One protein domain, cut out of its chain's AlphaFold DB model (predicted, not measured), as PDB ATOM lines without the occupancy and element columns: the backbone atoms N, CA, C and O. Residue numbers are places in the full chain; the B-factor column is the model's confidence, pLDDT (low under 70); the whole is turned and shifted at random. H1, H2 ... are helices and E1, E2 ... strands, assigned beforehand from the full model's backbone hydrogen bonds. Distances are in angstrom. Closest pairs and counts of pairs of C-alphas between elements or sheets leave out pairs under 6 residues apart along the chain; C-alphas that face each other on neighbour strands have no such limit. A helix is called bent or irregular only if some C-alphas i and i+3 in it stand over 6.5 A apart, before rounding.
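This is residues 5 to 105 of the 115 residues of an uncharacterized protein of Magnetococcales bacterium (UniProt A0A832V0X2). One long, straight helix, H4, leaves a small, loosely built head at its first end and sticks out from it as a bare arm with residues 72 to 105, and head and arm together make an L. The head is a two-sided frame of short pieces: H1 and H2 follow each other along one side, H3, E1 and the first printed residues make the other, H1 packs on the early part of H4, and the loop between H2 and H3 lies at the end of the head away from H4. The printed part has 101 residues, with four named helices and one named strand in the order H1, H2, H3, E1, H4, and its class is mostly helix. The whole is extended, with a radius of gyration of the C-alphas of 22.3 A, and spans 71 by 39 by 19 A, the arm making the length.

Start at Ser 5: residues 5 to 6 form a short antiparallel pairing with residues 54 to 55 of E1, a strand of residues 54 to 56 that pairs with no named strand. Go on to H1, residues 19 to 27, and then to H4, residues 60 to 103. H1 and H4 touch, with 7 pairs of C-alphas within 8 A, and H4 does so with residues 63 to 70 alone. Their closest C-alphas, those of Phe 21 and Ala 67, are 5.1 A apart. The two run the same way at a steep tilt of 64 degrees. H1 also has 1 pair of C-alphas within 8 A of E1, those of Ser 25 and Leu 55, 7.2 A apart. Next comes H2, residues 30 to 36, which meets H1 only through their link. H2 and H3, residues 47 to 52, are close but not clearly touching, and their closest C-alphas are those of Leu 36 and Lys 49, 6.1 A apart. They run opposite ways at a steep tilt of 66 degrees. H3 and E1 meet only through their link. H2 and H4 are apart, H3 and H4 are apart, and so are E1 and H4. In the backbones of H1, H2, H3 and H4, every O i to N i+4 pair is within hydrogen-bond range.

Residues 5 to 18 hold no named element. Find C-alpha 19 at (34.952, -39.238, 17.171); from there H1 runs 12.3 A to C-alpha 27. H2 begins at Pro 30 and reaches Leu 36 after 9.9 A. H3 runs from Gln 47 to Glu 52, 9.1 A, and E1 from Ile 54 to Ala 56, 6.8 A. Then look for C-alpha 60 at (37.785, -32.660, 8.459), where H4 begins; it runs 63.9 A over 44 residues to C-alpha 103 at (-15.202, -59.968, 31.501), and it is not bent.

The two C-alphas farthest apart are those of Asn 10 and Gly 105, at 71.2 A. Leave out residues 72 to 105, of which 72 to 103 belong to H4, and you have the body of 67 residues, which spans 39 by 24 by 15 A with a radius of gyration of 13.2 A. The printed part has no cut. The links from H1 to H2, H3 to E1 and E1 to H4 are tight, the link from H2 to H3 is short with 10 residues, and no link is long. In the B-factor column you will find a mean pLDDT of 78.2 for the printed part, with values under 70 at residues 5 to 17, residues 38 to 43 and residue 105; the mean of H4 is 88.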
ATOM      1  N   SER A   5      42.559 -44.221   4.167       54.94
ATOM      2  CA  SER A   5      43.610 -44.372   5.172       54.94
ATOM      3  C   SER A   5      43.348 -45.613   6.013       54.94
ATOM      4  O   SER A   5      42.233 -45.850   6.479       54.94
ATOM      5  N   ARG A   6      44.400 -46.404   6.215       56.75
ATOM      6  CA  ARG A   6      44.393 -47.581   7.081       56.75
ATOM      7  C   ARG A   6      44.233 -47.139   8.543       56.75
ATOM      8  O   ARG A   6      44.890 -46.173   8.935       56.75
ATOM      9  N   VAL A   7      43.410 -47.830   9.344       59.09
ATOM     10  CA  VAL A   7      43.211 -47.542  10.784       59.09
ATOM     11  C   VAL A   7      44.483 -47.900  11.565       59.09
ATOM     12  O   VAL A   7      44.565 -48.898  12.269       59.09
ATOM     13  N   SER A   8      45.557 -47.132  11.384       48.66
ATOM     14  CA  SER A   8      46.793 -47.285  12.148       48.66
ATOM     15  C   SER A   8      46.626 -46.703  13.551       48.66
ATOM     16  O   SER A   8      45.721 -45.917  13.809       48.66
ATOM     17  N   ARG A   9      47.561 -47.058  14.442       42.09
ATOM     18  CA  ARG A   9      47.726 -46.670  15.860       42.09
ATOM     19  C   ARG A   9      47.882 -45.150  16.092       42.09
ATOM     20  O   ARG A   9      48.359 -44.714  17.135       42.09
ATOM     21  N   ASN A  10      47.497 -44.358  15.109       43.00
ATOM     22  CA  ASN A  10      47.499 -42.921  15.064       43.00
ATOM     23  C   ASN A  10      46.035 -42.532  15.277       43.00
ATOM     24  O   ASN A  10      45.383 -41.995  14.386       43.00
ATOM     25  N   SER A  11      45.501 -42.841  16.464       48.84
ATOM     26  CA  SER A  11      44.425 -41.992  16.962       48.84
ATOM     27  C   SER A  11      45.002 -40.578  16.884       48.84
ATOM     28  O   SER A  11      46.087 -40.377  17.447       48.84
ATOM     29  N   PRO A  12      44.418 -39.650  16.114       50.62
ATOM     30  CA  PRO A  12      44.888 -38.280  16.127       50.62
ATOM     31  C   PRO A  12      44.759 -37.829  17.580       50.62
ATOM     32  O   PRO A  12      43.665 -37.697  18.116       50.62
ATOM     33  N   ARG A  13      45.898 -37.729  18.271       46.12
ATOM     34  CA  ARG A  13      46.003 -37.226  19.646       46.12
ATOM     35  C   ARG A  13      45.885 -35.701  19.622       46.12
ATOM     36  O   ARG A  13      46.750 -34.995  20.123       46.12
ATOM     37  N   GLY A  14      44.840 -35.220  18.975       46.91
ATOM     38  CA  GLY A  14      44.526 -33.822  18.776       46.91
ATOM     39  C   GLY A  14      43.065 -33.741  18.378       46.91
ATOM     40  O   GLY A  14      42.551 -34.664  17.742       46.91
ATOM     41  N   ASP A  15      42.417 -32.652  18.765       55.84
ATOM     42  CA  ASP A  15      40.992 -32.335  18.600       55.84
ATOM     43  C   ASP A  15      40.500 -32.288  17.127       55.84
ATOM     44  O   ASP A  15      39.444 -31.741  16.813       55.84
ATOM     45  N   ASP A  16      41.251 -32.884  16.198       56.91
ATOM     46  CA  ASP A  16      41.116 -32.764  14.751       56.91
ATOM     47  C   ASP A  16      40.237 -33.843  14.103       56.91
ATOM     48  O   ASP A  16      39.875 -33.718  12.931       56.91
ATOM     49  N   PHE A  17      39.857 -34.901  14.829       63.03
ATOM     50  CA  PHE A  17      39.011 -35.968  14.284       63.03
ATOM     51  C   PHE A  17      37.692 -36.087  15.047       63.03
ATOM     52  O   PHE A  17      37.699 -36.473  16.218       63.03
ATOM     53  N   PRO A  18      36.539 -35.811  14.409       71.06
ATOM     54  CA  PRO A  18      35.249 -36.044  15.032       71.06
ATOM     55  C   PRO A  18      35.089 -37.537  15.347       71.06
ATOM     56  O   PRO A  18      34.866 -38.358  14.458       71.06
ATOM     57  N   ILE A  19      35.168 -37.880  16.637       74.69
ATOM     58  CA  ILE A  19      34.952 -39.238  17.171       74.69
ATOM     59  C   ILE A  19      33.638 -39.847  16.650       74.69
ATOM     60  O   ILE A  19      33.559 -41.037  16.352       74.69
ATOM     61  N   VAL A  20      32.633 -38.994  16.454       81.12
ATOM     62  CA  VAL A  20      31.305 -39.340  15.942       81.12
ATOM     63  C   VAL A  20      31.377 -39.885  14.511       81.12
ATOM     64  O   VAL A  20      30.747 -40.892  14.199       81.12
ATOM     65  N   PHE A  21      32.207 -39.292  13.647       83.88
ATOM     66  CA  PHE A  21      32.403 -39.794  12.284       83.88
ATOM     67  C   PHE A  21      33.051 -41.183  12.286       83.88
ATOM     68  O   PHE A  21      32.637 -42.053  11.520       83.88
ATOM     69  N   LEU A  22      34.029 -41.418  13.175       82.19
ATOM     70  CA  LEU A  22      34.646 -42.740  13.328       82.19
ATOM     71  C   LEU A  22      33.605 -43.786  13.734       82.19
ATOM     72  O   LEU A  22      33.555 -44.861  13.140       82.19
ATOM     73  N   ALA A  23      32.770 -43.452  14.722       85.31
ATOM     74  CA  ALA A  23      31.727 -44.333  15.224       85.31
ATOM     75  C   ALA A  23      30.746 -44.726  14.110       85.31
ATOM     76  O   ALA A  23      30.540 -45.914  13.878       85.31
ATOM     77  N   TYR A  24      30.223 -43.759  13.347       87.00
ATOM     78  CA  TYR A  24      29.348 -44.059  12.208       87.00
ATOM     79  C   TYR A  24      30.047 -44.879  11.123       87.00
ATOM     80  O   TYR A  24      29.467 -45.825  10.589       87.00
ATOM     81  N   SER A  25      31.301 -44.552  10.804       84.62
ATOM     82  CA  SER A  25      32.036 -45.249   9.751       84.62
ATOM     83  C   SER A  25      32.341 -46.707  10.109       84.62
ATOM     84  O   SER A  25      32.338 -47.554   9.215       84.62
ATOM     85  N   LEU A  26      32.592 -47.010  11.386       83.00
ATOM     86  CA  LEU A  26      32.767 -48.383  11.867       83.00
ATOM     87  C   LEU A  26      31.425 -49.120  11.953       83.00
ATOM     88  O   LEU A  26      31.318 -50.253  11.481       83.00
ATOM     89  N   SER A  27      30.379 -48.462  12.460       83.56
ATOM     90  CA  SER A  27      29.023 -49.023  12.537       83.56
ATOM     91  C   SER A  27      28.412 -49.329  11.169       83.56
ATOM     92  O   SER A  27      27.557 -50.202  11.071       83.56
ATOM     93  N   SER A  28      28.866 -48.671  10.099       84.81
ATOM     94  CA  SER A  28      28.449 -48.976   8.724       84.81
ATOM     95  C   SER A  28      28.966 -50.327   8.210       84.81
ATOM     96  O   SER A  28      28.438 -50.832   7.218       84.81
ATOM     97  N   LYS A  29      30.005 -50.907   8.825       80.56
ATOM     98  CA  LYS A  29      30.705 -52.103   8.323       80.56
ATOM     99  C   LYS A  29      30.732 -53.261   9.335       80.56
ATOM    100  O   LYS A  29      31.779 -53.881   9.536       80.56
ATOM    101  N   PRO A  30      29.597 -53.634   9.957       80.44
ATOM    102  CA  PRO A  30      29.597 -54.651  11.004       80.44
ATOM    103  C   PRO A  30      29.967 -56.038  10.458       80.44
ATOM    104  O   PRO A  30      30.607 -56.824  11.151       80.44
ATOM    105  N   ALA A  31      29.610 -56.335   9.205       80.56
ATOM    106  CA  ALA A  31      29.929 -57.605   8.556       80.56
ATOM    107  C   ALA A  31      31.436 -57.769   8.296       80.56
ATOM    108  O   ALA A  31      31.985 -58.840   8.540       80.56
ATOM    109  N   GLU A  32      32.110 -56.701   7.860       79.44
ATOM    110  CA  GLU A  32      33.560 -56.691   7.626       79.44
ATOM    111  C   GLU A  32      34.315 -56.842   8.952       79.44
ATOM    112  O   GLU A  32      35.189 -57.694   9.077       79.44
ATOM    113  N   ILE A  33      33.902 -56.102   9.987       79.12
ATOM    114  CA  ILE A  33      34.473 -56.224  11.337       79.12
ATOM    115  C   ILE A  33      34.281 -57.646  11.877       79.12
ATOM    116  O   ILE A  33      35.219 -58.231  12.420       79.12
ATOM    117  N   ARG A  34      33.094 -58.237  11.702       78.88
ATOM    118  CA  ARG A  34      32.806 -59.611  12.136       78.88
ATOM    119  C   ARG A  34      33.642 -60.644  11.383       78.88
ATOM    120  O   ARG A  34      34.117 -61.586  12.005       78.88
ATOM    121  N   PHE A  35      33.848 -60.450  10.084       77.44
ATOM    122  CA  PHE A  35      34.710 -61.303   9.267       77.44
ATOM    123  C   PHE A  35      36.176 -61.231   9.725       77.44
ATOM    124  O   PHE A  35      36.842 -62.255   9.871       77.44
ATOM    125  N   LEU A  36      36.664 -60.025  10.028       74.31
ATOM    126  CA  LEU A  36      38.037 -59.799  10.483       74.31
ATOM    127  C   LEU A  36      38.277 -60.265  11.926       74.31
ATOM    128  O   LEU A  36      39.384 -60.708  12.238       74.31
ATOM    129  N   SER A  37      37.254 -60.261  12.790       72.06
ATOM    130  CA  SER A  37      37.307 -60.639  14.219       72.06
ATOM    131  C   SER A  37      37.559 -62.136  14.501       72.06
ATOM    132  O   SER A  37      37.352 -62.586  15.623       72.06
ATOM    133  N   ASN A  38      38.094 -62.873  13.521       66.25
ATOM    134  CA  ASN A  38      38.332 -64.322  13.455       66.25
ATOM    135  C   ASN A  38      37.130 -65.092  12.909       66.25
ATOM    136  O   ASN A  38      36.037 -65.040  13.456       66.25
ATOM    137  N   ALA A  39      37.377 -65.882  11.864       55.59
ATOM    138  CA  ALA A  39      36.473 -66.885  11.304       55.59
ATOM    139  C   ALA A  39      36.197 -68.074  12.267       55.59
ATOM    140  O   ALA A  39      36.115 -69.220  11.832       55.59
ATOM    141  N   SER A  40      36.095 -67.831  13.579       54.22
ATOM    142  CA  SER A  40      35.879 -68.831  14.630       54.22
ATOM    143  C   SER A  40      34.861 -68.350  15.678       54.22
ATOM    144  O   SER A  40      34.489 -67.179  15.731       54.22
ATOM    145  N   THR A  41      34.368 -69.285  16.493       53.06
ATOM    146  CA  THR A  41      33.162 -69.199  17.346       53.06
ATOM    147  C   THR A  41      33.139 -68.058  18.381       53.06
ATOM    148  O   THR A  41      32.069 -67.738  18.895       53.06
ATOM    149  N   ILE A  42      34.271 -67.410  18.681       59.38
ATOM    150  CA  ILE A  42      34.356 -66.257  19.593       59.38
ATOM    151  C   ILE A  42      35.038 -65.102  18.852       59.38
ATOM    152  O   ILE A  42      36.214 -65.192  18.495       59.38
ATOM    153  N   GLY A  43      34.298 -64.014  18.625       64.75
ATOM    154  CA  GLY A  43      34.794 -62.832  17.920       64.75
ATOM    155  C   GLY A  43      35.796 -62.055  18.771       64.75
ATOM    156  O   GLY A  43      35.400 -61.319  19.672       64.75
ATOM    157  N   ILE A  44      37.088 -62.207  18.484       70.56
ATOM    158  CA  ILE A  44      38.174 -61.488  19.161       70.56
ATOM    159  C   ILE A  44      38.900 -60.635  18.124       70.56
ATOM    160  O   ILE A  44      39.541 -61.150  17.207       70.56
ATOM    161  N   MET A  45      38.846 -59.316  18.289       73.62
ATOM    162  CA  MET A  45      39.540 -58.382  17.407       73.62
ATOM    163  C   MET A  45      40.889 -57.992  18.021       73.62
ATOM    164  O   MET A  45      40.945 -57.341  19.063       73.62
ATOM    165  N   ASN A  46      41.989 -58.414  17.389       76.62
ATOM    166  CA  ASN A  46      43.335 -58.003  17.789       76.62
ATOM    167  C   ASN A  46      43.717 -56.663  17.124       76.62
ATOM    168  O   ASN A  46      43.091 -56.226  16.159       76.62
ATOM    169  N   GLN A  47      44.775 -56.011  17.619       72.38
ATOM    170  CA  GLN A  47      45.222 -54.720  17.073       72.38
ATOM    171  C   GLN A  47      45.684 -54.789  15.609       72.38
ATOM    172  O   GLN A  47      45.723 -53.759  14.942       72.38
ATOM    173  N   GLU A  48      46.084 -55.959  15.116       76.81
ATOM    174  CA  GLU A  48      46.552 -56.132  13.738       76.81
ATOM    175  C   GLU A  48      45.373 -56.146  12.763       76.81
ATOM    176  O   GLU A  48      45.367 -55.381  11.804       76.81
ATOM    177  N   LYS A  49      44.315 -56.888  13.092       75.75
ATOM    178  CA  LYS A  49      43.045 -56.956  12.358       75.75
ATOM    179  C   LYS A  49      42.321 -55.621  12.340       75.75
ATOM    180  O   LYS A  49      41.784 -55.229  11.312       75.75
ATOM    181  N   THR A  50      42.352 -54.870  13.443       75.88
ATOM    182  CA  THR A  50      41.773 -53.517  13.462       75.88
ATOM    183  C   THR A  50      42.461 -52.603  12.449       75.88
ATOM    184  O   THR A  50      41.797 -51.787  11.816       75.88
ATOM    185  N   LYS A  51      43.778 -52.761  12.244       76.19
ATOM    186  CA  LYS A  51      44.505 -52.006  11.218       76.19
ATOM    187  C   LYS A  51      44.135 -52.428   9.809       76.19
ATOM    188  O   LYS A  51      44.363 -51.651   8.899       76.19
ATOM    189  N   GLU A  52      43.594 -53.614   9.582       77.38
ATOM    190  CA  GLU A  52      43.196 -54.036   8.236       77.38
ATOM    191  C   GLU A  52      41.918 -53.342   7.760       77.38
ATOM    192  O   GLU A  52      41.686 -53.263   6.556       77.38
ATOM    193  N   ILE A  53      41.137 -52.761   8.677       79.31
ATOM    194  CA  ILE A  53      39.925 -52.020   8.336       79.31
ATOM    195  C   ILE A  53      40.304 -50.783   7.515       79.31
ATOM    196  O   ILE A  53      41.028 -49.887   7.965       79.31
ATOM    197  N   ILE A  54      39.781 -50.731   6.292       78.75
ATOM    198  CA  ILE A  54      39.957 -49.600   5.388       78.75
ATOM    199  C   ILE A  54      38.785 -48.638   5.581       78.75
ATOM    200  O   ILE A  54      37.622 -48.993   5.342       78.75
ATOM    201  N   LEU A  55      39.110 -47.406   5.981       79.00
ATOM    202  CA  LEU A  55      38.154 -46.315   6.129       79.00
ATOM    203  C   LEU A  55      38.432 -45.219   5.099       79.00
ATOM    204  O   LEU A  55      39.573 -44.803   4.878       79.00
ATOM    205  N   ALA A  56      37.358 -44.729   4.486       80.25
ATOM    206  CA  ALA A  56      37.404 -43.520   3.684       80.25
ATOM    207  C   ALA A  56      37.447 -42.317   4.629       80.25
ATOM    208  O   ALA A  56      36.495 -42.081   5.371       80.25
ATOM    209  N   VAL A  57      38.537 -41.552   4.597       80.44
ATOM    210  CA  VAL A  57      38.706 -40.388   5.472       80.44
ATOM    211  C   VAL A  57      38.680 -39.118   4.618       80.44
ATOM    212  O   VAL A  57      39.693 -38.743   4.023       80.44
ATOM    213  N   PRO A  58      37.511 -38.458   4.485       81.56
ATOM    214  CA  PRO A  58      37.416 -37.185   3.780       81.56
ATOM    215  C   PRO A  58      38.057 -36.054   4.612       81.56
ATOM    216  O   PRO A  58      38.366 -36.257   5.781       81.56
ATOM    217  N   PRO A  59      38.246 -34.839   4.067       84.44
ATOM    218  CA  PRO A  59      38.737 -33.694   4.842       84.44
ATOM    219  C   PRO A  59      37.856 -33.388   6.066       84.44
ATOM    220  O   PRO A  59      36.634 -33.519   5.981       84.44
ATOM    221  N   GLN A  60      38.448 -32.907   7.163       79.69
ATOM    222  CA  GLN A  60      37.785 -32.660   8.459       79.69
ATOM    223  C   GLN A  60      36.459 -31.883   8.344       79.69
ATOM    224  O   GLN A  60      35.442 -32.293   8.902       79.69
ATOM    225  N   LYS A  61      36.425 -30.816   7.531       82.50
ATOM    226  CA  LYS A  61      35.199 -30.035   7.280       82.50
ATOM    227  C   LYS A  61      34.055 -30.897   6.731       82.50
ATOM    228  O   LYS A  61      32.907 -30.718   7.120       82.50
ATOM    229  N   LYS A  62      34.359 -31.847   5.839       83.06
ATOM    230  CA  LYS A  62      33.364 -32.788   5.303       83.06
ATOM    231  C   LYS A  62      32.986 -33.859   6.324       83.06
ATOM    232  O   LYS A  62      31.822 -34.232   6.363       83.06
ATOM    233  N   GLN A  63      33.926 -34.321   7.150       82.19
ATOM    234  CA  GLN A  63      33.626 -35.286   8.214       82.19
ATOM    235  C   GLN A  63      32.592 -34.729   9.197       82.19
ATOM    236  O   GLN A  63      31.622 -35.415   9.503       82.19
ATOM    237  N   SER A  64      32.757 -33.473   9.629       84.44
ATOM    238  CA  SER A  64      31.801 -32.806  10.523       84.44
ATOM    239  C   SER A  64      30.413 -32.683   9.888       84.44
ATOM    240  O   SER A  64      29.433 -33.073  10.513       84.44
ATOM    241  N   VAL A  65      30.322 -32.251   8.624       88.50
ATOM    242  CA  VAL A  65      29.033 -32.154   7.910       88.50
ATOM    243  C   VAL A  65      28.345 -33.517   7.794       88.50
ATOM    244  O   VAL A  65      27.143 -33.614   8.026       88.50
ATOM    245  N   ILE A  66      29.096 -34.571   7.460       87.81
ATOM    246  CA  ILE A  66      28.548 -35.930   7.353       87.81
ATOM    247  C   ILE A  66      28.065 -36.418   8.722       87.81
ATOM    248  O   ILE A  66      26.951 -36.921   8.815       87.81
ATOM    249  N   ALA A  67      28.864 -36.241   9.778       87.38
ATOM    250  CA  ALA A  67      28.495 -36.657  11.128       87.38
ATOM    251  C   ALA A  67      27.222 -35.946  11.610       87.38
ATOM    252  O   ALA A  67      26.271 -36.610  12.000       87.38
ATOM    253  N   THR A  68      27.151 -34.618  11.476       89.12
ATOM    254  CA  THR A  68      25.962 -33.845  11.865       89.12
ATOM    255  C   THR A  68      24.722 -34.248  11.068       89.12
ATOM    256  O   THR A  68      23.630 -34.329  11.628       89.12
ATOM    257  N   PHE A  69      24.868 -34.522   9.769       90.88
ATOM    258  CA  PHE A  69      23.757 -35.013   8.957       90.88
ATOM    259  C   PHE A  69      23.259 -36.381   9.445       90.88
ATOM    260  O   PHE A  69      22.056 -36.570   9.616       90.88
ATOM    261  N   LEU A  70      24.176 -37.318   9.708       89.31
ATOM    262  CA  LEU A  70      23.835 -38.647  10.217       89.31
ATOM    263  C   LEU A  70      23.186 -38.579  11.603       89.31
ATOM    264  O   LEU A  70      22.187 -39.260  11.821       89.31
ATOM    265  N   ASP A  71      23.671 -37.714  12.494       90.62
ATOM    266  CA  ASP A  71      23.064 -37.488  13.810       90.62
ATOM    267  C   ASP A  71      21.620 -36.999  13.687       90.62
ATOM    268  O   ASP A  71      20.714 -37.553  14.305       90.62
ATOM    269  N   GLN A  72      21.367 -36.000  12.837       92.12
ATOM    270  CA  GLN A  72      20.016 -35.467  12.642       92.12
ATOM    271  C   GLN A  72      19.045 -36.510  12.087       92.12
ATOM    272  O   GLN A  72      17.878 -36.540  12.482       92.12
ATOM    273  N   VAL A  73      19.498 -37.341  11.146       91.56
ATOM    274  CA  VAL A  73      18.667 -38.408  10.577       91.56
ATOM    275  C   VAL A  73      18.408 -39.495  11.617       91.56
ATOM    276  O   VAL A  73      17.261 -39.910  11.777       91.56
ATOM    277  N   THR A  74      19.433 -39.903  12.366       91.25
ATOM    278  CA  THR A  74      19.318 -40.931  13.409       91.25
ATOM    279  C   THR A  74      18.365 -40.486  14.518       91.25
ATOM    280  O   THR A  74      17.424 -41.206  14.829       91.25
ATOM    281  N   LEU A  75      18.479 -39.243  14.998       93.31
ATOM    282  CA  LEU A  75      17.569 -38.685  16.009       93.31
ATOM    283  C   LEU A  75      16.101 -38.672  15.559       93.31
ATOM    284  O   LEU A  75      15.191 -38.927  16.354       93.31
ATOM    285  N   LYS A  76      15.840 -38.382  14.278       93.44
ATOM    286  CA  LYS A  76      14.479 -38.446  13.721       93.44
ATOM    287  C   LYS A  76      13.941 -39.875  13.731       93.44
ATOM    288  O   LYS A  76      12.779 -40.077  14.078       93.44
ATOM    289  N   LEU A  77      14.769 -40.853  13.367       93.62
ATOM    290  CA  LEU A  77      14.398 -42.270  13.392       93.62
ATOM    291  C   LEU A  77      14.152 -42.766  14.819       93.62
ATOM    292  O   LEU A  77      13.167 -43.468  15.050       93.62
ATOM    293  N   ASP A  78      14.980 -42.354  15.775       92.75
ATOM    294  CA  ASP A  78      14.805 -42.691  17.188       92.75
ATOM    295  C   ASP A  78      13.479 -42.142  17.715       92.75
ATOM    296  O   ASP A  78      12.688 -42.883  18.296       92.75
ATOM    297  N   THR A  79      13.169 -40.877  17.410       94.38
ATOM    298  CA  THR A  79      11.896 -40.246  17.797       94.38
ATOM    299  C   THR A  79      10.695 -41.006  17.228       94.38
ATOM    300  O   THR A  79       9.759 -41.332  17.957       94.38
ATOM    301  N   LEU A  80      10.727 -41.342  15.933       94.38
ATOM    302  CA  LEU A  80       9.668 -42.127  15.288       94.38
ATOM    303  C   LEU A  80       9.517 -43.515  15.926       94.38
ATOM    304  O   LEU A  80       8.400 -43.996  16.116       94.38
ATOM    305  N   THR A  81      10.634 -44.142  16.283       95.25
ATOM    306  CA  THR A  81      10.653 -45.449  16.943       95.25
ATOM    307  C   THR A  81      10.037 -45.368  18.337       95.25
ATOM    308  O   THR A  81       9.239 -46.232  18.704       95.25
ATOM    309  N   THR A  82      10.348 -44.329  19.113       94.88
ATOM    310  CA  THR A  82       9.744 -44.103  20.433       94.88
ATOM    311  C   THR A  82       8.234 -43.894  20.333       94.88
ATOM    312  O   THR A  82       7.480 -44.530  21.073       94.88
ATOM    313  N   GLU A  83       7.770 -43.070  19.392       94.12
ATOM    314  CA  GLU A  83       6.336 -42.833  19.185       94.12
ATOM    315  C   GLU A  83       5.597 -44.104  18.737       94.12
ATOM    316  O   GLU A  83       4.505 -44.398  19.229       94.12
ATOM    317  N   ALA A  84       6.210 -44.922  17.875       94.25
ATOM    318  CA  ALA A  84       5.641 -46.206  17.470       94.25
ATOM    319  C   ALA A  84       5.475 -47.168  18.660       94.25
ATOM    320  O   ALA A  84       4.408 -47.766  18.824       94.25
ATOM    321  N   HIS A  85       6.486 -47.285  19.529       94.88
ATOM    322  CA  HIS A  85       6.387 -48.104  20.741       94.88
ATOM    323  C   HIS A  85       5.296 -47.591  21.686       94.88
ATOM    324  O   HIS A  85       4.474 -48.376  22.160       94.88
ATOM    325  N   ARG A  86       5.210 -46.270  21.881       93.38
ATOM    326  CA  ARG A  86       4.156 -45.652  22.692       93.38
ATOM    327  C   ARG A  86       2.760 -45.964  22.152       93.38
ATOM    328  O   ARG A  86       1.864 -46.299  22.926       93.38
ATOM    329  N   ALA A  87       2.566 -45.892  20.836       92.44
ATOM    330  CA  ALA A  87       1.297 -46.246  20.203       92.44
ATOM    331  C   ALA A  87       0.941 -47.726  20.424       92.44
ATOM    332  O   ALA A  87      -0.202 -48.040  20.761       92.44
ATOM    333  N   ILE A  88       1.917 -48.630  20.298       93.88
ATOM    334  CA  ILE A  88       1.733 -50.062  20.571       93.88
ATOM    335  C   ILE A  88       1.298 -50.288  22.024       93.88
ATOM    336  O   ILE A  88       0.358 -51.048  22.270       93.88
ATOM    337  N   ASP A  89       1.935 -49.623  22.983       93.06
ATOM    338  CA  ASP A  89       1.616 -49.786  24.402       93.06
ATOM    339  C   ASP A  89       0.230 -49.236  24.752       93.06
ATOM    340  O   ASP A  89      -0.530 -49.884  25.476       93.06
ATOM    341  N   LEU A  90      -0.166 -48.104  24.158       91.62
ATOM    342  CA  LEU A  90      -1.525 -47.571  24.287       91.62
ATOM    343  C   LEU A  90      -2.575 -48.535  23.718       91.62
ATOM    344  O   LEU A  90      -3.609 -48.773  24.349       91.62
ATOM    345  N   LEU A  91      -2.314 -49.128  22.550       90.94
ATOM    346  CA  LEU A  91      -3.214 -50.107  21.935       90.94
ATOM    347  C   LEU A  91      -3.326 -51.385  22.775       90.94
ATOM    348  O   LEU A  91      -4.431 -51.905  22.955       90.94
ATOM    349  N   LYS A  92      -2.214 -51.868  23.344       90.88
ATOM    350  CA  LYS A  92      -2.212 -53.000  24.284       90.88
ATOM    351  C   LYS A  92      -3.012 -52.679  25.545       90.88
ATOM    352  O   LYS A  92      -3.860 -53.480  25.936       90.88
ATOM    353  N   GLY A  93      -2.804 -51.503  26.138       86.56
ATOM    354  CA  GLY A  93      -3.556 -51.038  27.304       86.56
ATOM    355  C   GLY A  93      -5.060 -50.966  27.030       86.56
ATOM    356  O   GLY A  93      -5.856 -51.505  27.798       86.56
ATOM    357  N   ARG A  94      -5.455 -50.397  25.882       85.38
ATOM    358  CA  ARG A  94      -6.860 -50.344  25.450       85.38
ATOM    359  C   ARG A  94      -7.453 -51.737  25.258       85.38
ATOM    360  O   ARG A  94      -8.567 -51.978  25.713       85.38
ATOM    361  N   ARG A  95      -6.728 -52.664  24.622       87.31
ATOM    362  CA  ARG A  95      -7.178 -54.055  24.461       87.31
ATOM    363  C   ARG A  95      -7.419 -54.717  25.819       87.31
ATOM    364  O   ARG A  95      -8.471 -55.318  26.009       87.31
ATOM    365  N   SER A  96      -6.491 -54.577  26.762       83.50
ATOM    366  CA  SER A  96      -6.639 -55.135  28.111       83.50
ATOM    367  C   SER A  96      -7.821 -54.525  28.868       83.50
ATOM    368  O   SER A  96      -8.585 -55.257  29.493       83.50
ATOM    369  N   ALA A  97      -8.028 -53.208  28.766       84.44
ATOM    370  CA  ALA A  97      -9.173 -52.529  29.372       84.44
ATOM    371  C   ALA A  97     -10.509 -52.990  28.765       84.44
ATOM    372  O   ALA A  97     -11.461 -53.229  29.502       84.44
ATOM    373  N   LEU A  98     -10.569 -53.179  27.443       82.88
ATOM    374  CA  LEU A  98     -11.755 -53.706  26.759       82.88
ATOM    375  C   LEU A  98     -12.059 -55.149  27.174       82.88
ATOM    376  O   LEU A  98     -13.209 -55.464  27.474       82.88
ATOM    377  N   ILE A  99     -11.043 -56.014  27.251       81.62
ATOM    378  CA  ILE A  99     -11.206 -57.387  27.752       81.62
ATOM    379  C   ILE A  99     -11.706 -57.355  29.199       81.62
ATOM    380  O   ILE A  99     -12.682 -58.024  29.520       81.62
ATOM    381  N   SER A 100     -11.097 -56.537  30.060       80.31
ATOM    382  CA  SER A 100     -11.500 -56.407  31.463       80.31
ATOM    383  C   SER A 100     -12.940 -55.905  31.606       80.31
ATOM    384  O   SER A 100     -13.711 -56.488  32.363       80.31
ATOM    385  N   ALA A 101     -13.346 -54.891  30.835       79.38
ATOM    386  CA  ALA A 101     -14.714 -54.368  30.826       79.38
ATOM    387  C   ALA A 101     -15.741 -55.407  30.346       79.38
ATOM    388  O   ALA A 101     -16.850 -55.481  30.871       79.38
ATOM    389  N   THR A 102     -15.348 -56.239  29.384       74.00
ATOM    390  CA  THR A 102     -16.175 -57.327  28.854       74.00
ATOM    391  C   THR A 102     -16.321 -58.466  29.869       74.00
ATOM    392  O   THR A 102     -17.425 -58.927  30.137       74.00
ATOM    393  N   VAL A 103     -15.217 -58.890  30.494       75.56
ATOM    394  CA  VAL A 103     -15.202 -59.968  31.501       75.56
ATOM    395  C   VAL A 103     -15.896 -59.544  32.800       75.56
ATOM    396  O   VAL A 103     -16.531 -60.365  33.453       75.56
ATOM    397  N   THR A 104     -15.837 -58.258  33.157       75.31
ATOM    398  CA  THR A 104     -16.581 -57.692  34.300       75.31
ATOM    399  C   THR A 104     -18.054 -57.406  33.989       75.31
ATOM    400  O   THR A 104     -18.754 -56.860  34.839       75.31
ATOM    401  N   GLY A 105     -18.539 -57.760  32.793       62.59
ATOM    402  CA  GLY A 105     -19.947 -57.621  32.415       62.59
ATOM    403  C   GLY A 105     -20.418 -56.174  32.243       62.59
ATOM    404  O   GLY A 105     -21.615 -55.939  32.122       62.59
TER     405      GLY A 105